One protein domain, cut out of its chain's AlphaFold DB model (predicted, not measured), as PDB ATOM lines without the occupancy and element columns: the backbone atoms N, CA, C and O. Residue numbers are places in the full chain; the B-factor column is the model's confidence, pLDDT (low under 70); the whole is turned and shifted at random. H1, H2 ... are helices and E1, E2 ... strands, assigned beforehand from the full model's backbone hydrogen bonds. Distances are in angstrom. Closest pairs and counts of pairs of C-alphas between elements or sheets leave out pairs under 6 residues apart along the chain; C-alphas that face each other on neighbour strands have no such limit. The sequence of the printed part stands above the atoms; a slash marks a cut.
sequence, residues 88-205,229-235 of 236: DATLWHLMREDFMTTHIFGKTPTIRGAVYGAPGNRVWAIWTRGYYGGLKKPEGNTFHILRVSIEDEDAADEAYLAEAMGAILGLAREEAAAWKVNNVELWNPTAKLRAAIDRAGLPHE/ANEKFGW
ATOM      1  N   ASP A  88      53.693  -8.760  -7.558       83.75
ATOM      2  CA  ASP A  88      55.065  -8.953  -8.028       83.75
ATOM      3  C   ASP A  88      55.109  -9.873  -9.254       83.75
ATOM      4  O   ASP A  88      55.769  -9.547 -10.249       83.75
ATOM      5  N   ALA A  89      54.331 -10.961  -9.244       81.69
ATOM      6  CA  ALA A  89      54.150 -11.828 -10.406       81.69
ATOM      7  C   ALA A  89      53.607 -11.039 -11.606       81.69
ATOM      8  O   ALA A  89      54.099 -11.170 -12.727       81.69
ATOM      9  N   THR A  90      52.631 -10.160 -11.370       86.19
ATOM     10  CA  THR A  90      52.072  -9.297 -12.418       86.19
ATOM     11  C   THR A  90      53.103  -8.284 -12.923       86.19
ATOM     12  O   THR A  90      53.300  -8.147 -14.131       86.19
ATOM     13  N   LEU A  91      53.794  -7.590 -12.015       87.31
ATOM     14  CA  LEU A  91      54.781  -6.561 -12.345       87.31
ATOM     15  C   LEU A  91      55.926  -7.117 -13.182       87.31
ATOM     16  O   LEU A  91      56.372  -6.429 -14.096       87.31
ATOM     17  N   TRP A  92      56.352  -8.358 -12.946       86.00
ATOM     18  CA  TRP A  92      57.363  -9.004 -13.778       86.00
ATOM     19  C   TRP A  92      56.988  -8.965 -15.271       86.00
ATOM     20  O   TRP A  92      57.784  -8.521 -16.108       86.00
ATOM     21  N   HIS A  93      55.748  -9.339 -15.610       89.56
ATOM     22  CA  HIS A  93      55.257  -9.337 -16.996       89.56
ATOM     23  C   HIS A  93      55.165  -7.925 -17.573       89.56
ATOM     24  O   HIS A  93      55.522  -7.706 -18.733       89.56
ATOM     25  N   LEU A  94      54.693  -6.968 -16.772       92.06
ATOM     26  CA  LEU A  94      54.496  -5.584 -17.206       92.06
ATOM     27  C   LEU A  94      55.825  -4.846 -17.405       92.06
ATOM     28  O   LEU A  94      55.997  -4.131 -18.390       92.06
ATOM     29  N   MET A  95      56.795  -5.061 -16.517       90.62
ATOM     30  CA  MET A  95      58.136  -4.483 -16.625       90.62
ATOM     31  C   MET A  95      58.901  -5.069 -17.812       90.62
ATOM     32  O   MET A  95      59.590  -4.340 -18.530       90.62
ATOM     33  N   ARG A  96      58.750  -6.374 -18.068       88.62
ATOM     34  CA  ARG A  96      59.294  -7.010 -19.272       88.62
ATOM     35  C   ARG A  96      58.687  -6.408 -20.540       88.62
ATOM     36  O   ARG A  96      59.423  -6.106 -21.478       88.62
ATOM     37  N   GLU A  97      57.368  -6.219 -20.575       93.44
ATOM     38  CA  GLU A  97      56.679  -5.548 -21.685       93.44
ATOM     39  C   GLU A  97      57.195  -4.121 -21.888       93.44
ATOM     40  O   GLU A  97      57.463  -3.729 -23.022       93.44
ATOM     41  N   ASP A  98      57.399  -3.359 -20.815       93.94
ATOM     42  CA  ASP A  98      57.893  -1.981 -20.894       93.94
ATOM     43  C   ASP A  98      59.295  -1.899 -21.454       93.94
ATOM     44  O   ASP A  98      59.565  -1.080 -22.338       93.94
ATOM     45  N   PHE A  99      60.176  -2.782 -20.991       92.12
ATOM     46  CA  PHE A  99      61.509  -2.889 -21.547       92.12
ATOM     47  C   PHE A  99      61.430  -3.173 -23.050       92.12
ATOM     48  O   PHE A  99      62.013  -2.444 -23.847       92.12
ATOM     49  N   MET A 100      60.649  -4.170 -23.468       91.50
ATOM     50  CA  MET A 100      60.520  -4.526 -24.883       91.50
ATOM     51  C   MET A 100      59.929  -3.382 -25.718       91.50
ATOM     52  O   MET A 100      60.518  -2.959 -26.711       91.50
ATOM     53  N   THR A 101      58.779  -2.847 -25.320       94.06
ATOM     54  CA  THR A 101      58.035  -1.833 -26.082       94.06
ATOM     55  C   THR A 101      58.758  -0.492 -26.149       94.06
ATOM     56  O   THR A 101      58.747   0.142 -27.205       94.06
ATOM     57  N   THR A 102      59.488  -0.102 -25.100       95.12
ATOM     58  CA  THR A 102      60.351   1.088 -25.134       95.12
ATOM     59  C   THR A 102      61.415   0.968 -26.224       95.12
ATOM     60  O   THR A 102      61.626   1.912 -26.979       95.12
ATOM     61  N   HIS A 103      62.049  -0.196 -26.372       93.75
ATOM     62  CA  HIS A 103      63.100  -0.388 -27.379       93.75
ATOM     63  C   HIS A 103      62.545  -0.612 -28.793       93.75
ATOM     64  O   HIS A 103      63.198  -0.261 -29.774       93.75
ATOM     65  N   ILE A 104      61.346  -1.185 -28.915       94.19
ATOM     66  CA  ILE A 104      60.710  -1.473 -30.208       94.19
ATOM     67  C   ILE A 104      59.979  -0.240 -30.768       94.19
ATOM     68  O   ILE A 104      60.016   0.003 -31.973       94.19
ATOM     69  N   PHE A 105      59.310   0.536 -29.908       95.19
ATOM     70  CA  PHE A 105      58.394   1.616 -30.300       95.19
ATOM     71  C   PHE A 105      58.711   2.980 -29.678       95.19
ATOM     72  O   PHE A 105      58.043   3.956 -30.017       95.19
ATOM     73  N   GLY A 106      59.679   3.074 -28.762       96.94
ATOM     74  CA  GLY A 106      60.004   4.324 -28.063       96.94
ATOM     75  C   GLY A 106      58.968   4.752 -27.019       96.94
ATOM     76  O   GLY A 106      59.002   5.896 -26.571       96.94
ATOM     77  N   LYS A 107      58.022   3.876 -26.657       97.12
ATOM     78  CA  LYS A 107      56.942   4.148 -25.696       97.12
ATOM     79  C   LYS A 107      56.435   2.860 -25.048       97.12
ATOM     80  O   LYS A 107      56.612   1.783 -25.614       97.12
ATOM     81  N   THR A 108      55.737   2.998 -23.927       97.31
ATOM     82  CA  THR A 108      55.120   1.889 -23.188       97.31
ATOM     83  C   THR A 108      53.588   1.901 -23.292       97.31
ATOM     84  O   THR A 108      52.993   2.958 -23.536       97.31
ATOM     85  N   PRO A 109      52.919   0.744 -23.132       96.62
ATOM     86  CA  PRO A 109      51.467   0.683 -23.029       96.62
ATOM     87  C   PRO A 109      50.953   1.322 -21.744       96.62
ATOM     88  O   PRO A 109      51.446   1.046 -20.654       96.62
ATOM     89  N   THR A 110      49.907   2.135 -21.866       96.81
ATOM     90  CA  THR A 110      49.187   2.708 -20.719       96.81
ATOM     91  C   THR A 110      47.935   1.910 -20.357       96.81
ATOM     92  O   THR A 110      47.458   2.005 -19.230       96.81
ATOM     93  N   ILE A 111      47.423   1.093 -21.285       97.81
ATOM     94  CA  ILE A 111      46.270   0.213 -21.082       97.81
ATOM     95  C   ILE A 111      46.772  -1.229 -20.927       97.81
ATOM     96  O   ILE A 111      47.271  -1.852 -21.873       97.81
ATOM     97  N   ARG A 112      46.650  -1.757 -19.706       96.44
ATOM     98  CA  ARG A 112      47.164  -3.081 -19.295       96.44
ATOM     99  C   ARG A 112      46.089  -4.033 -18.786       96.44
ATOM    100  O   ARG A 112      46.391  -5.115 -18.296       96.44
ATOM    101  N   GLY A 113      44.845  -3.602 -18.859       97.69
ATOM    102  CA  GLY A 113      43.717  -4.348 -18.357       97.69
ATOM    103  C   GLY A 113      42.424  -3.598 -18.598       97.69
ATOM    104  O   GLY A 113      42.418  -2.468 -19.094       97.69
ATOM    105  N   ALA A 114      41.338  -4.238 -18.200       98.38
ATOM    106  CA  ALA A 114      40.003  -3.677 -18.228       98.38
ATOM    107  C   ALA A 114      39.222  -4.122 -17.001       98.38
ATOM    108  O   ALA A 114      39.486  -5.179 -16.429       98.38
ATOM    109  N   VAL A 115      38.235  -3.314 -16.636       98.19
ATOM    110  CA  VAL A 115      37.244  -3.628 -15.615       98.19
ATOM    111  C   VAL A 115      35.864  -3.318 -16.176       98.19
ATOM    112  O   VAL A 115      35.664  -2.282 -16.809       98.19
ATOM    113  N   TYR A 116      34.924  -4.221 -15.943       97.88
ATOM    114  CA  TYR A 116      33.518  -4.077 -16.277       97.88
ATOM    115  C   TYR A 116      32.687  -4.197 -15.000       97.88
ATOM    116  O   TYR A 116      32.981  -5.034 -14.146       97.88
ATOM    117  N   GLY A 117      31.652  -3.367 -14.877       95.50
ATOM    118  CA  GLY A 117      30.722  -3.413 -13.752       95.50
ATOM    119  C   GLY A 117      31.066  -2.530 -12.552       95.50
ATOM    120  O   GLY A 117      32.076  -1.822 -12.500       95.50
ATOM    121  N   ALA A 118      30.170  -2.568 -11.569       92.75
ATOM    122  CA  ALA A 118      30.275  -1.839 -10.309       92.75
ATOM    123  C   ALA A 118      30.960  -2.696  -9.224       92.75
ATOM    124  O   ALA A 118      30.885  -3.922  -9.310       92.75
ATOM    125  N   PRO A 119      31.608  -2.081  -8.209       93.94
ATOM    126  CA  PRO A 119      32.171  -2.819  -7.075       93.94
ATOM    127  C   PRO A 119      31.179  -3.828  -6.483       93.94
ATOM    128  O   PRO A 119      30.016  -3.484  -6.272       93.94
ATOM    129  N   GLY A 120      31.651  -5.040  -6.197       90.12
ATOM    130  CA  GLY A 120      30.841  -6.162  -5.721       90.12
ATOM    131  C   GLY A 120      30.314  -7.065  -6.838       90.12
ATOM    132  O   GLY A 120      29.803  -8.135  -6.547       90.12
ATOM    133  N   ASN A 121      30.440  -6.659  -8.103       92.06
ATOM    134  CA  ASN A 121      30.109  -7.490  -9.262       92.06
ATOM    135  C   ASN A 121      31.096  -7.255 -10.419       92.06
ATOM    136  O   ASN A 121      30.741  -7.376 -11.593       92.06
ATOM    137  N   ARG A 122      32.330  -6.814 -10.141       96.62
ATOM    138  CA  ARG A 122      33.264  -6.514 -11.230       96.62
ATOM    139  C   ARG A 122      33.776  -7.785 -11.877       96.62
ATOM    140  O   ARG A 122      34.117  -8.752 -11.199       96.62
ATOM    141  N   VAL A 123      33.940  -7.704 -13.189       97.38
ATOM    142  CA  VAL A 123      34.815  -8.597 -13.943       97.38
ATOM    143  C   VAL A 123      36.004  -7.770 -14.389       97.38
ATOM    144  O   VAL A 123      35.830  -6.683 -14.944       97.38
ATOM    145  N   TRP A 124      37.216  -8.242 -14.141       97.25
ATOM    146  CA  TRP A 124      38.417  -7.549 -14.589       97.25
ATOM    147  C   TRP A 124      39.433  -8.512 -15.175       97.25
ATOM    148  O   TRP A 124      39.465  -9.696 -14.847       97.25
ATOM    149  N   ALA A 125      40.270  -7.981 -16.060       97.62
ATOM    150  CA  ALA A 125      41.371  -8.711 -16.661       97.62
ATOM    151  C   ALA A 125      42.635  -7.853 -16.712       97.62
ATOM    152  O   ALA A 125      42.556  -6.635 -16.880       97.62
ATOM    153  N   ILE A 126      43.791  -8.502 -16.602       97.31
ATOM    154  CA  ILE A 126      45.117  -7.897 -16.789       97.31
ATOM    155  C   ILE A 126      45.829  -8.651 -17.910       97.31
ATOM    156  O   ILE A 126      45.663  -9.864 -18.046       97.31
ATOM    157  N   TRP A 127      46.624  -7.952 -18.718       97.62
ATOM    158  CA  TRP A 127      47.284  -8.520 -19.889       97.62
ATOM    159  C   TRP A 127      48.678  -7.953 -20.163       97.62
ATOM    160  O   TRP A 127      49.072  -6.918 -19.630       97.62
ATOM    161  N   THR A 128      49.411  -8.640 -21.040       96.12
ATOM    162  CA  THR A 128      50.740  -8.254 -21.534       96.12
ATOM    163  C   THR A 128      50.926  -8.629 -23.008       96.12
ATOM    164  O   THR A 128      50.257  -9.526 -23.527       96.12
ATOM    165  N   ARG A 129      51.857  -7.968 -23.698       95.62
ATOM    166  CA  ARG A 129      52.188  -8.176 -25.114       95.62
ATOM    167  C   ARG A 129      53.557  -8.846 -25.262       95.62
ATOM    168  O   ARG A 129      54.588  -8.326 -24.834       95.62
ATOM    169  N   GLY A 130      53.581  -9.997 -25.923       91.00
ATOM    170  CA  GLY A 130      54.776 -10.761 -26.267       91.00
ATOM    171  C   GLY A 130      55.147 -10.620 -27.743       91.00
ATOM    172  O   GLY A 130      54.344 -10.908 -28.625       91.00
ATOM    173  N   TYR A 131      56.394 -10.234 -28.020       91.12
ATOM    174  CA  TYR A 131      56.906 -10.008 -29.380       91.12
ATOM    175  C   TYR A 131      57.824 -11.141 -29.870       91.12
ATOM    176  O   TYR A 131      58.935 -10.887 -30.338       91.12
ATOM    177  N   TYR A 132      57.401 -12.398 -29.715       86.69
ATOM    178  CA  TYR A 132      58.238 -13.569 -30.017       86.69
ATOM    179  C   TYR A 132      58.562 -13.713 -31.514       86.69
ATOM    180  O   TYR A 132      59.677 -14.096 -31.866       86.69
ATOM    181  N   GLY A 133      57.626 -13.352 -32.398       85.38
ATOM    182  CA  GLY A 133      57.836 -13.301 -33.853       85.38
ATOM    183  C   GLY A 133      58.588 -12.051 -34.336       85.38
ATOM    184  O   GLY A 133      59.031 -11.977 -35.486       85.38
ATOM    185  N   GLY A 134      58.764 -11.060 -33.458       87.38
ATOM    186  CA  GLY A 134      59.359  -9.768 -33.778       87.38
ATOM    187  C   GLY A 134      58.486  -8.917 -34.709       87.38
ATOM    188  O   GLY A 134      57.315  -9.197 -34.958       87.38
ATOM    189  N   LEU A 135      59.059  -7.834 -35.247       85.62
ATOM    190  CA  LEU A 135      58.312  -6.889 -36.094       85.62
ATOM    191  C   LEU A 135      58.159  -7.324 -37.556       85.62
ATOM    192  O   LEU A 135      57.319  -6.782 -38.269       85.62
ATOM    193  N   LYS A 136      58.990  -8.262 -38.021       87.75
ATOM    194  CA  LYS A 136      58.954  -8.751 -39.411       87.75
ATOM    195  C   LYS A 136      57.938  -9.874 -39.617       87.75
ATOM    196  O   LYS A 136      57.516 -10.076 -40.747       87.75
ATOM    197  N   LYS A 137      57.594 -10.594 -38.546       89.00
ATOM    198  CA  LYS A 137      56.630 -11.700 -38.532       89.00
ATOM    199  C   LYS A 137      55.637 -11.508 -37.380       89.00
ATOM    200  O   LYS A 137      55.673 -12.262 -36.404       89.00
ATOM    201  N   PRO A 138      54.811 -10.444 -37.423       85.94
ATOM    202  CA  PRO A 138      53.922 -10.095 -36.320       85.94
ATOM    203  C   PRO A 138      52.864 -11.164 -36.019       85.94
ATOM    204  O   PRO A 138      52.297 -11.168 -34.932       85.94
ATOM    205  N   GLU A 139      52.613 -12.099 -36.938       87.25
ATOM    206  CA  GLU A 139      51.817 -13.309 -36.716       87.25
ATOM    207  C   GLU A 139      52.341 -14.194 -35.571       87.25
ATOM    208  O   GLU A 139      51.561 -14.915 -34.965       87.25
ATOM    209  N   GLY A 140      53.634 -14.109 -35.237       86.69
ATOM    210  CA  GLY A 140      54.223 -14.797 -34.084       86.69
ATOM    211  C   GLY A 140      54.188 -13.991 -32.781       86.69
ATOM    212  O   GLY A 140      54.804 -14.406 -31.800       86.69
ATOM    213  N   ASN A 141      53.554 -12.815 -32.764       92.94
ATOM    214  CA  ASN A 141      53.397 -12.007 -31.557       92.94
ATOM    215  C   ASN A 141      52.058 -12.317 -30.891       92.94
ATOM    216  O   ASN A 141      51.023 -12.400 -31.558       92.94
ATOM    217  N   THR A 142      52.074 -12.387 -29.564       93.06
ATOM    218  CA  THR A 142      50.937 -12.854 -28.774       93.06
ATOM    219  C   THR A 142      50.586 -11.877 -27.662       93.06
ATOM    220  O   THR A 142      51.450 -11.382 -26.948       93.06
ATOM    221  N   PHE A 143      49.301 -11.593 -27.519       96.62
ATOM    222  CA  PHE A 143      48.694 -10.781 -26.485       96.62
ATOM    223  C   PHE A 143      48.132 -11.737 -25.443       96.62
ATOM    224  O   PHE A 143      47.186 -12.476 -25.699       96.62
ATOM    225  N   HIS A 144      48.748 -11.762 -24.277       95.50
ATOM    226  CA  HIS A 144      48.420 -12.705 -23.229       95.50
ATOM    227  C   HIS A 144      47.519 -12.049 -22.196       95.50
ATOM    228  O   HIS A 144      47.939 -11.104 -21.528       95.50
ATOM    229  N   ILE A 145      46.316 -12.588 -22.014       96.62
ATOM    230  CA  ILE A 145      45.532 -12.327 -20.812       96.62
ATOM    231  C   ILE A 145      46.216 -13.076 -19.664       96.62
ATOM    232  O   ILE A 145      46.296 -14.304 -19.673       96.62
ATOM    233  N   LEU A 146      46.766 -12.327 -18.709       92.88
ATOM    234  CA  LEU A 146      47.483 -12.874 -17.558       92.88
ATOM    235  C   LEU A 146      46.516 -13.474 -16.548       92.88
ATOM    236  O   LEU A 146      46.806 -14.536 -16.007       92.88
ATOM    237  N   ARG A 147      45.396 -12.782 -16.311       92.25
ATOM    238  CA  ARG A 147      44.355 -13.183 -15.369       92.25
ATOM    239  C   ARG A 147      43.019 -12.554 -15.730       92.25
ATOM    240  O   ARG A 147      42.984 -11.415 -16.196       92.25
ATOM    241  N   VAL A 148      41.946 -13.289 -15.459       94.12
ATOM    242  CA  VAL A 148      40.563 -12.801 -15.395       94.12
ATOM    243  C   VAL A 148      40.045 -13.099 -13.989       94.12
ATOM    244  O   VAL A 148      40.338 -14.159 -13.442       94.12
ATOM    245  N   SER A 149      39.307 -12.176 -13.386       92.94
ATOM    246  CA  SER A 149      38.709 -12.363 -12.065       92.94
ATOM    247  C   SER A 149      37.301 -11.788 -12.032       92.94
ATOM    248  O   SER A 149      37.028 -10.745 -12.630       92.94
ATOM    249  N   ILE A 150      36.422 -12.506 -11.337       93.75
ATOM    250  CA  ILE A 150      35.014 -12.184 -11.122       93.75
ATOM    251  C   ILE A 150      34.853 -11.984  -9.609       93.75
ATOM    252  O   ILE A 150      35.201 -12.877  -8.844       93.75
ATOM    253  N   GLU A 151      34.413 -10.802  -9.168       91.50
ATOM    254  CA  GLU A 151      34.342 -10.466  -7.732       91.50
ATOM    255  C   GLU A 151      33.304 -11.296  -6.958       91.50
ATOM    256  O   GLU A 151      33.538 -11.613  -5.795       91.50
ATOM    257  N   ASP A 152      32.191 -11.661  -7.600       87.81
ATOM    258  CA  ASP A 152      31.164 -12.560  -7.058       87.81
ATOM    259  C   ASP A 152      30.840 -13.622  -8.115       87.81
ATOM    260  O   ASP A 152      29.906 -13.495  -8.909       87.81
ATOM    261  N   GLU A 153      31.712 -14.631  -8.210       83.25
ATOM    262  CA  GLU A 153      31.591 -15.658  -9.243       83.25
ATOM    263  C   GLU A 153      30.309 -16.474  -9.084       83.25
ATOM    264  O   GLU A 153      29.721 -16.829 -10.099       83.25
ATOM    265  N   ASP A 154      29.818 -16.707  -7.868       84.75
ATOM    266  CA  ASP A 154      28.606 -17.498  -7.639       84.75
ATOM    267  C   ASP A 154      27.338 -16.749  -8.061       84.75
ATOM    268  O   ASP A 154      26.470 -17.331  -8.721       84.75
ATOM    269  N   ALA A 155      27.235 -15.456  -7.736       84.00
ATOM    270  CA  ALA A 155      26.060 -14.656  -8.071       84.00
ATOM    271  C   ALA A 155      26.047 -14.162  -9.525       84.00
ATOM    272  O   ALA A 155      24.977 -13.829 -10.043       84.00
ATOM    273  N   ALA A 156      27.205 -14.098 -10.190       85.94
ATOM    274  CA  ALA A 156      27.297 -13.589 -11.553       85.94
ATOM    275  C   ALA A 156      26.518 -14.475 -12.539       85.94
ATOM    276  O   ALA A 156      26.860 -15.643 -12.766       85.94
ATOM    277  N   ASP A 157      25.482 -13.903 -13.156       89.69
ATOM    278  CA  ASP A 157      24.722 -14.582 -14.199       89.69
ATOM    279  C   ASP A 157      25.495 -14.629 -15.530       89.69
ATOM    280  O   ASP A 157      26.367 -13.809 -15.824       89.69
ATOM    281  N   GLU A 158      25.180 -15.629 -16.352       89.25
ATOM    282  CA  GLU A 158      25.890 -15.894 -17.606       89.25
ATOM    283  C   GLU A 158      25.743 -14.765 -18.641       89.25
ATOM    284  O   GLU A 158      26.664 -14.528 -19.422       89.25
ATOM    285  N   ALA A 159      24.611 -14.053 -18.664       93.19
ATOM    286  CA  ALA A 159      24.393 -12.964 -19.614       93.19
ATOM    287  C   ALA A 159      25.255 -11.749 -19.254       93.19
ATOM    288  O   ALA A 159      25.922 -11.195 -20.125       93.19
ATOM    289  N   TYR A 160      25.313 -11.406 -17.967       95.25
ATOM    290  CA  TYR A 160      26.205 -10.381 -17.448       95.25
ATOM    291  C   TYR A 160      27.674 -10.714 -17.732       95.25
ATOM    292  O   TYR A 160      28.420  -9.864 -18.221       95.25
ATOM    293  N   LEU A 161      28.093 -11.962 -17.490       95.62
ATOM    294  CA  LEU A 161      29.457 -12.396 -17.799       95.62
ATOM    295  C   LEU A 161      29.755 -12.341 -19.299       95.62
ATOM    296  O   LEU A 161      30.857 -11.955 -19.677       95.62
ATOM    297  N   ALA A 162      28.799 -12.686 -20.161       96.62
ATOM    298  CA  ALA A 162      28.978 -12.591 -21.605       96.62
ATOM    299  C   ALA A 162      29.148 -11.139 -22.074       96.62
ATOM    300  O   ALA A 162      30.039 -10.855 -22.875       96.62
ATOM    301  N   GLU A 163      28.355 -10.205 -21.544       97.38
ATOM    302  CA  GLU A 163      28.530  -8.772 -21.812       97.38
ATOM    303  C   GLU A 163      29.896  -8.275 -21.327       97.38
ATOM    304  O   GLU A 163      30.627  -7.618 -22.075       97.38
ATOM    305  N   ALA A 164      30.273  -8.641 -20.098       97.31
ATOM    306  CA  ALA A 164      31.543  -8.260 -19.500       97.31
ATOM    307  C   ALA A 164      32.737  -8.791 -20.307       97.31
ATOM    308  O   ALA A 164      33.634  -8.027 -20.669       97.31
ATOM    309  N   MET A 165      32.737 -10.085 -20.640       97.12
ATOM    310  CA  MET A 165      33.790 -10.711 -21.440       97.12
ATOM    311  C   MET A 165      33.817 -10.163 -22.865       97.12
ATOM    312  O   MET A 165      34.902  -9.926 -23.393       97.12
ATOM    313  N   GLY A 166      32.656  -9.887 -23.463       97.62
ATOM    314  CA  GLY A 166      32.546  -9.218 -24.757       97.62
ATOM    315  C   GLY A 166      33.243  -7.856 -24.767       97.62
ATOM    316  O   GLY A 166      34.068  -7.590 -25.643       97.62
ATOM    317  N   ALA A 167      32.975  -7.021 -23.761       98.00
ATOM    318  CA  ALA A 167      33.594  -5.706 -23.619       98.00
ATOM    319  C   ALA A 167      35.108  -5.795 -23.348       98.00
ATOM    320  O   ALA A 167      35.902  -5.126 -24.012       98.00
ATOM    321  N   ILE A 168      35.519  -6.648 -22.403       98.31
ATOM    322  CA  ILE A 168      36.924  -6.819 -22.001       98.31
ATOM    323  C   ILE A 168      37.766  -7.356 -23.164       98.31
ATOM    324  O   ILE A 168      38.819  -6.796 -23.473       98.31
ATOM    325  N   LEU A 169      37.310  -8.418 -23.832       97.12
ATOM    326  CA  LEU A 169      38.030  -9.014 -24.959       97.12
ATOM    327  C   LEU A 169      37.952  -8.141 -26.216       97.12
ATOM    328  O   LEU A 169      38.884  -8.152 -27.019       97.12
ATOM    329  N   GLY A 170      36.886  -7.352 -26.382       96.50
ATOM    330  CA  GLY A 170      36.806  -6.309 -27.403       96.50
ATOM    331  C   GLY A 170      37.946  -5.300 -27.263       96.50
ATOM    332  O   GLY A 170      38.741  -5.141 -28.191       96.50
ATOM    333  N   LEU A 171      38.102  -4.714 -26.071       97.69
ATOM    334  CA  LEU A 171      39.199  -3.787 -25.781       97.69
ATOM    335  C   LEU A 171      40.574  -4.464 -25.900       97.69
ATOM    336  O   LEU A 171      41.502  -3.879 -26.454       97.69
ATOM    337  N   ALA A 172      40.714  -5.712 -25.444       97.81
ATOM    338  CA  ALA A 172      41.961  -6.463 -25.598       97.81
ATOM    339  C   ALA A 172      42.363  -6.630 -27.076       97.81
ATOM    340  O   ALA A 172      43.540  -6.502 -27.409       97.81
ATOM    341  N   ARG A 173      41.403  -6.872 -27.980       96.12
ATOM    342  CA  ARG A 173      41.656  -6.978 -29.429       96.12
ATOM    343  C   ARG A 173      42.041  -5.639 -30.051       96.12
ATOM    344  O   ARG A 173      42.944  -5.609 -30.887       96.12
ATOM    345  N   GLU A 174      41.385  -4.552 -29.652       96.38
ATOM    346  CA  GLU A 174      41.749  -3.197 -30.086       96.38
ATOM    347  C   GLU A 174      43.178  -2.850 -29.651       96.38
ATOM    348  O   GLU A 174      43.990  -2.412 -30.469       96.38
ATOM    349  N   GLU A 175      43.522  -3.144 -28.396       97.69
ATOM    350  CA  GLU A 175      44.870  -2.959 -27.868       97.69
ATOM    351  C   GLU A 175      45.897  -3.872 -28.548       97.69
ATOM    352  O   GLU A 175      47.002  -3.430 -28.864       97.69
ATOM    353  N   ALA A 176      45.560  -5.129 -28.830       95.81
ATOM    354  CA  ALA A 176      46.440  -6.026 -29.573       95.81
ATOM    355  C   ALA A 176      46.753  -5.454 -30.968       95.81
ATOM    356  O   ALA A 176      47.925  -5.317 -31.338       95.81
ATOM    357  N   ALA A 177      45.724  -5.008 -31.696       94.25
ATOM    358  CA  ALA A 177      45.872  -4.398 -33.014       94.25
ATOM    359  C   ALA A 177      46.705  -3.104 -32.968       94.25
ATOM    360  O   ALA A 177      47.644  -2.945 -33.756       94.25
ATOM    361  N   ALA A 178      46.427  -2.210 -32.011       95.06
ATOM    362  CA  ALA A 178      47.162  -0.956 -31.827       95.06
ATOM    363  C   ALA A 178      48.664  -1.180 -31.566       95.06
ATOM    364  O   ALA A 178      49.502  -0.357 -31.950       95.06
ATOM    365  N   TRP A 179      49.007  -2.318 -30.963       95.50
ATOM    366  CA  TRP A 179      50.371  -2.687 -30.595       95.50
ATOM    367  C   TRP A 179      51.022  -3.733 -31.513       95.50
ATOM    368  O   TRP A 179      52.107  -4.231 -31.194       95.50
ATOM    369  N   LYS A 180      50.427  -4.007 -32.683       93.31
ATOM    370  CA  LYS A 180      50.947  -4.941 -33.706       93.31
ATOM    371  C   LYS A 180      51.116  -6.374 -33.191       93.31
ATOM    372  O   LYS A 180      52.113  -7.044 -33.482       93.31
ATOM    373  N   VAL A 181      50.142  -6.817 -32.407       94.19
ATOM    374  CA  VAL A 181      50.044  -8.161 -31.851       94.19
ATOM    375  C   VAL A 181      48.782  -8.811 -32.406       94.19
ATOM    376  O   VAL A 181      47.708  -8.224 -32.342       94.19
ATOM    377  N   ASN A 182      48.916 -10.002 -32.990       87.25
ATOM    378  CA  ASN A 182      47.865 -10.564 -33.845       87.25
ATOM    379  C   ASN A 182      47.050 -11.678 -33.182       87.25
ATOM    380  O   ASN A 182      45.999 -12.042 -33.701       87.25
ATOM    381  N   ASN A 183      47.520 -12.218 -32.059       90.56
ATOM    382  CA  ASN A 183      46.894 -13.356 -31.399       90.56
ATOM    383  C   ASN A 183      46.567 -13.018 -29.943       90.56
ATOM    384  O   ASN A 183      47.484 -12.696 -29.196       90.56
ATOM    385  N   VAL A 184      45.296 -13.080 -29.537       95.19
ATOM    386  CA  VAL A 184      44.879 -12.883 -28.137       95.19
ATOM    387  C   VAL A 184      44.661 -14.245 -27.496       95.19
ATOM    388  O   VAL A 184      43.855 -15.033 -27.977       95.19
ATOM    389  N   GLU A 185      45.353 -14.507 -26.393       94.50
ATOM    390  CA  GLU A 185      45.291 -15.785 -25.695       94.50
ATOM    391  C   GLU A 185      44.798 -15.630 -24.263       94.50
ATOM    392  O   GLU A 185      45.386 -14.897 -23.467       94.50
ATOM    393  N   LEU A 186      43.780 -16.418 -23.925       93.25
ATOM    394  CA  LEU A 186      43.341 -16.679 -22.561       93.25
ATOM    395  C   LEU A 186      43.614 -18.146 -22.233       93.25
ATOM    396  O   LEU A 186      43.221 -19.044 -22.976       93.25
ATOM    397  N   TRP A 187      44.316 -18.377 -21.133       90.12
ATOM    398  CA  TRP A 187      44.776 -19.701 -20.740       90.12
ATOM    399  C   TRP A 187      43.835 -20.313 -19.711       90.12
ATOM    400  O   TRP A 187      43.450 -19.637 -18.763       90.12
ATOM    401  N   ASN A 188      43.486 -21.587 -19.913       87.31
ATOM    402  CA  ASN A 188      42.659 -22.399 -19.014       87.31
ATOM    403  C   ASN A 188      41.419 -21.680 -18.436       87.31
ATOM    404  O   ASN A 188      41.227 -21.687 -17.220       87.31
ATOM    405  N   PRO A 189      40.556 -21.069 -19.280       90.31
ATOM    406  CA  PRO A 189      39.311 -20.479 -18.799       90.31
ATOM    407  C   PRO A 189      38.411 -21.548 -18.165       90.31
ATOM    408  O   PRO A 189      38.282 -22.654 -18.701       90.31
ATOM    409  N   THR A 190      37.751 -21.191 -17.059       88.50
ATOM    410  CA  THR A 190      36.751 -22.042 -16.397       88.50
ATOM    411  C   THR A 190      35.584 -22.348 -17.338       88.50
ATOM    412  O   THR A 190      35.345 -21.625 -18.310       88.50
ATOM    413  N   ALA A 191      34.813 -23.402 -17.053       89.56
ATOM    414  CA  ALA A 191      33.619 -23.731 -17.839       89.56
ATOM    415  C   ALA A 191      32.642 -22.542 -17.929       89.56
ATOM    416  O   ALA A 191      32.090 -22.270 -18.996       89.56
ATOM    417  N   LYS A 192      32.506 -21.782 -16.834       89.50
ATOM    418  CA  LYS A 192      31.683 -20.571 -16.766       89.50
ATOM    419  C   LYS A 192      32.196 -19.467 -17.695       89.50
ATOM    420  O   LYS A 192      31.420 -18.902 -18.461       89.50
ATOM    421  N   LEU A 193      33.507 -19.205 -17.693       90.62
ATOM    422  CA  LEU A 193      34.123 -18.240 -18.611       90.62
ATOM    423  C   LEU A 193      34.029 -18.683 -20.073       90.62
ATOM    424  O   LEU A 193      33.782 -17.846 -20.936       90.62
ATOM    425  N   ARG A 194      34.186 -19.981 -20.366       93.19
ATOM    426  CA  ARG A 194      34.011 -20.522 -21.723       93.19
ATOM    427  C   ARG A 194      32.604 -20.245 -22.252       93.19
ATOM    428  O   ARG A 194      32.480 -19.638 -23.309       93.19
ATOM    429  N   ALA A 195      31.574 -20.579 -21.472       93.00
ATOM    430  CA  ALA A 195      30.180 -20.318 -21.834       93.00
ATOM    431  C   ALA A 195      29.899 -18.818 -22.043       93.00
ATOM    432  O   ALA A 195      29.236 -18.434 -23.006       93.00
ATOM    433  N   ALA A 196      30.453 -17.954 -21.185       93.88
ATOM    434  CA  ALA A 196      30.341 -16.506 -21.342       93.88
ATOM    435  C   ALA A 196      31.002 -16.003 -22.641       93.88
ATOM    436  O   ALA A 196      30.433 -15.161 -23.331       93.88
ATOM    437  N   ILE A 197      32.179 -16.527 -23.001       94.31
ATOM    438  CA  ILE A 197      32.893 -16.176 -24.241       94.31
ATOM    439  C   ILE A 197      32.126 -16.660 -25.479       94.31
ATOM    440  O   ILE A 197      31.978 -15.892 -26.432       94.31
ATOM    441  N   ASP A 198      31.589 -17.882 -25.446       95.06
ATOM    442  CA  ASP A 198      30.716 -18.414 -26.498       95.06
ATOM    443  C   ASP A 198      29.512 -17.492 -26.723       95.06
ATOM    444  O   ASP A 198      29.226 -17.064 -27.846       95.06
ATOM    445  N   ARG A 199      28.841 -17.113 -25.633       95.50
ATOM    446  CA  ARG A 199      27.668 -16.238 -25.656       95.50
ATOM    447  C   ARG A 199      27.986 -14.805 -26.077       95.50
ATOM    448  O   ARG A 199      27.138 -14.158 -26.691       95.50
ATOM    449  N   ALA A 200      29.192 -14.311 -25.793       94.06
ATOM    450  CA  ALA A 200      29.651 -12.998 -26.240       94.06
ATOM    451  C   ALA A 200      29.757 -12.899 -27.776       94.06
ATOM    452  O   ALA A 200      29.831 -11.795 -28.316       94.06
ATOM    453  N   GLY A 201      29.768 -14.034 -28.490       90.00
ATOM    454  CA  GLY A 201      29.745 -14.072 -29.954       90.00
ATOM    455  C   GLY A 201      31.038 -13.577 -30.608       90.00
ATOM    456  O   GLY A 201      31.042 -13.202 -31.782       90.00
ATOM    457  N   LEU A 202      32.143 -13.548 -29.860       86.88
ATOM    458  CA  LEU A 202      33.448 -13.174 -30.391       86.88
ATOM    459  C   LEU A 202      34.030 -14.326 -31.223       86.88
ATOM    460  O   LEU A 202      33.918 -15.476 -30.804       86.88
ATOM    461  N   PRO A 203      34.694 -14.068 -32.366       91.31
ATOM    462  CA  PRO A 203      35.433 -15.109 -33.071       91.31
ATOM    463  C   PRO A 203      36.556 -15.648 -32.182       91.31
ATOM    464  O   PRO A 203      37.449 -14.893 -31.793       91.31
ATOM    465  N   HIS A 204      36.501 -16.934 -31.854       93.62
ATOM    466  CA  HIS A 204      37.470 -17.592 -30.988       93.62
ATOM    467  C   HIS A 204      37.532 -19.092 -31.291       93.62
ATOM    468  O   HIS A 204      36.669 -19.643 -31.974       93.62
ATOM    469  N   GLU A 205      38.562 -19.743 -30.764       94.50
ATOM    470  CA  GLU A 205      38.708 -21.193 -30.770       94.50
ATOM    471  C   GLU A 205      39.251 -21.659 -29.419       94.50
ATOM    472  O   GLU A 205      40.077 -20.986 -28.796       94.50
ATOM    473  N   ALA A 229      45.364 -23.687 -11.379       65.00
ATOM    474  CA  ALA A 229      45.400 -22.281 -11.809       65.00
ATOM    475  C   ALA A 229      46.493 -21.995 -12.863       65.00
ATOM    476  O   ALA A 229      47.244 -21.026 -12.768       65.00
ATOM    477  N   ASN A 230      46.590 -22.869 -13.873       75.44
ATOM    478  CA  ASN A 230      47.566 -22.783 -14.962       75.44
ATOM    479  C   ASN A 230      47.213 -21.665 -15.966       75.44
ATOM    480  O   ASN A 230      46.926 -21.898 -17.138       75.44
ATOM    481  N   GLU A 231      47.185 -20.431 -15.494       85.31
ATOM    482  CA  GLU A 231      47.004 -19.234 -16.307       85.31
ATOM    483  C   GLU A 231      48.364 -18.683 -16.746       85.31
ATOM    484  O   GLU A 231      49.422 -19.082 -16.249       85.31
ATOM    485  N   LYS A 232      48.362 -17.715 -17.668       85.50
ATOM    486  CA  LYS A 232      49.606 -17.201 -18.246       85.50
ATOM    487  C   LYS A 232      50.474 -16.410 -17.257       85.50
ATOM    488  O   LYS A 232      51.676 -16.285 -17.492       85.50
ATOM    489  N   PHE A 233      49.926 -15.924 -16.138       81.19
ATOM    490  CA  PHE A 233      50.725 -15.231 -15.120       81.19
ATOM    491  C   PHE A 233      51.846 -16.113 -14.540       81.19
ATOM    492  O   PHE A 233      52.915 -15.593 -14.233       81.19
ATOM    493  N   GLY A 234      51.655 -17.438 -14.469       73.81
ATOM    494  CA  GLY A 234      52.630 -18.387 -13.914       73.81
ATOM    495  C   GLY A 234      53.867 -18.649 -14.787       73.81
ATOM    496  O   GLY A 234      54.614 -19.589 -14.533       73.81
ATOM    497  N   TRP A 235      54.068 -17.863 -15.845       70.38
ATOM    498  CA  TRP A 235      55.037 -18.133 -16.904       70.38
ATOM    499  C   TRP A 235      56.008 -16.976 -17.084       70.38
ATOM    500  O   TRP A 235      55.848 -16.168 -18.003       70.38
TER     501      TRP A 235
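AT A GLANCE: This is residues 88 to 205 and 229 to 235 of the 236 residues of an uncharacterized protein of Verticillium longisporum (UniProt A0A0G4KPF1). A twisted sheet of four strands curls round one long helix, H2, while H1 lies slantwise over E2 on the opposite face and the short H3 crosses the first part of H2. The printed part has 125 residues with three named helices and four named strands, in the order H1, E1, E2, E3, H2, E4, H3. The sheet's order is E1, E2, E3, E4, and it is mixed: E1, E2 and E3 are antiparallel, E3 and E4 parallel. The class is mixed, helices and strands; the whole is compact, with a radius of gyration of the C-alphas of 14.7 A and spans of 44 by 31 by 24 A.

HOW THE PARTS SIT: The sheet holds E1, residues 113 to 116, E2, residues 123 to 130, E3, residues 142 to 150, and E4, residues 183 to 186; E1 and E4 are its edge strands. E1, E2 and E3 form a meander, each strand the antiparallel neighbour of the one before, in two hairpins. Between E1 and E2, N 116 and O 123 are 2.8 A apart, within hydrogen-bond range; between E2 and E3, so are N 130 and O 142, at 2.7 A. E3 and E4 are parallel, at 29 degrees, with N 143 and O 183 within hydrogen-bond range at 2.7 A. H2, residues 158 to 178, is on the sheet, which curls round it; the closest C-alphas of H2 and E1 are those of Ala 164 and Tyr 116, 5.6 A apart. E3, H2 and E4 make a strand-helix-strand unit, two parallel neighbour strands with a helix between, and its crossover is right-handed. H1, residues 88 to 105, is on the opposite face from H2, over E2 at a height over the sheet of 7.2 A; on the local plane it runs slantwise to the strands, only just, at 32 degrees to E2. H3, residues 191 to 200, is not on the sheet. It touches H2, residues 158 to 166 alone, with the C-alphas of Ala 162 and Ala 196 closest at 4.2 A, and they are only just about perpendicular, at 71 degrees. H1 is apart from H2 and H3. In H2 and H3 every O i to N i+4 pair is within hydrogen-bond range; in H1, 13 of 14 are.

IN THESE COORDINATES: E2 and E3 measure 23.6 A and 23.8 A from first to last C-alpha, E1 10.4 A and E4 10.1 A. H2 measures 29.6 A, H1 24.9 A and H3 14.2 A. H1 begins with C-alpha 88 at (55.065, -8.953, -8.028), H2 with C-alpha 158 at (25.890, -15.894, -17.606), and H3 ends with C-alpha 200 at (29.651, -12.998, -26.240).

THE WHOLE: The two C-alphas farthest apart are those of Lys 136 and Ala 155, 45.8 A. Residues 206 to 228 are not printed, and C-alphas 205 and 229 are 20.1 A apart across the cut. The link from E2 to E3, 11 residues, is long; those from H2 to E4 and from E4 to H3 are tight. The mean pLDDT of the printed part is 91.9, and residue 229 alone is under 70.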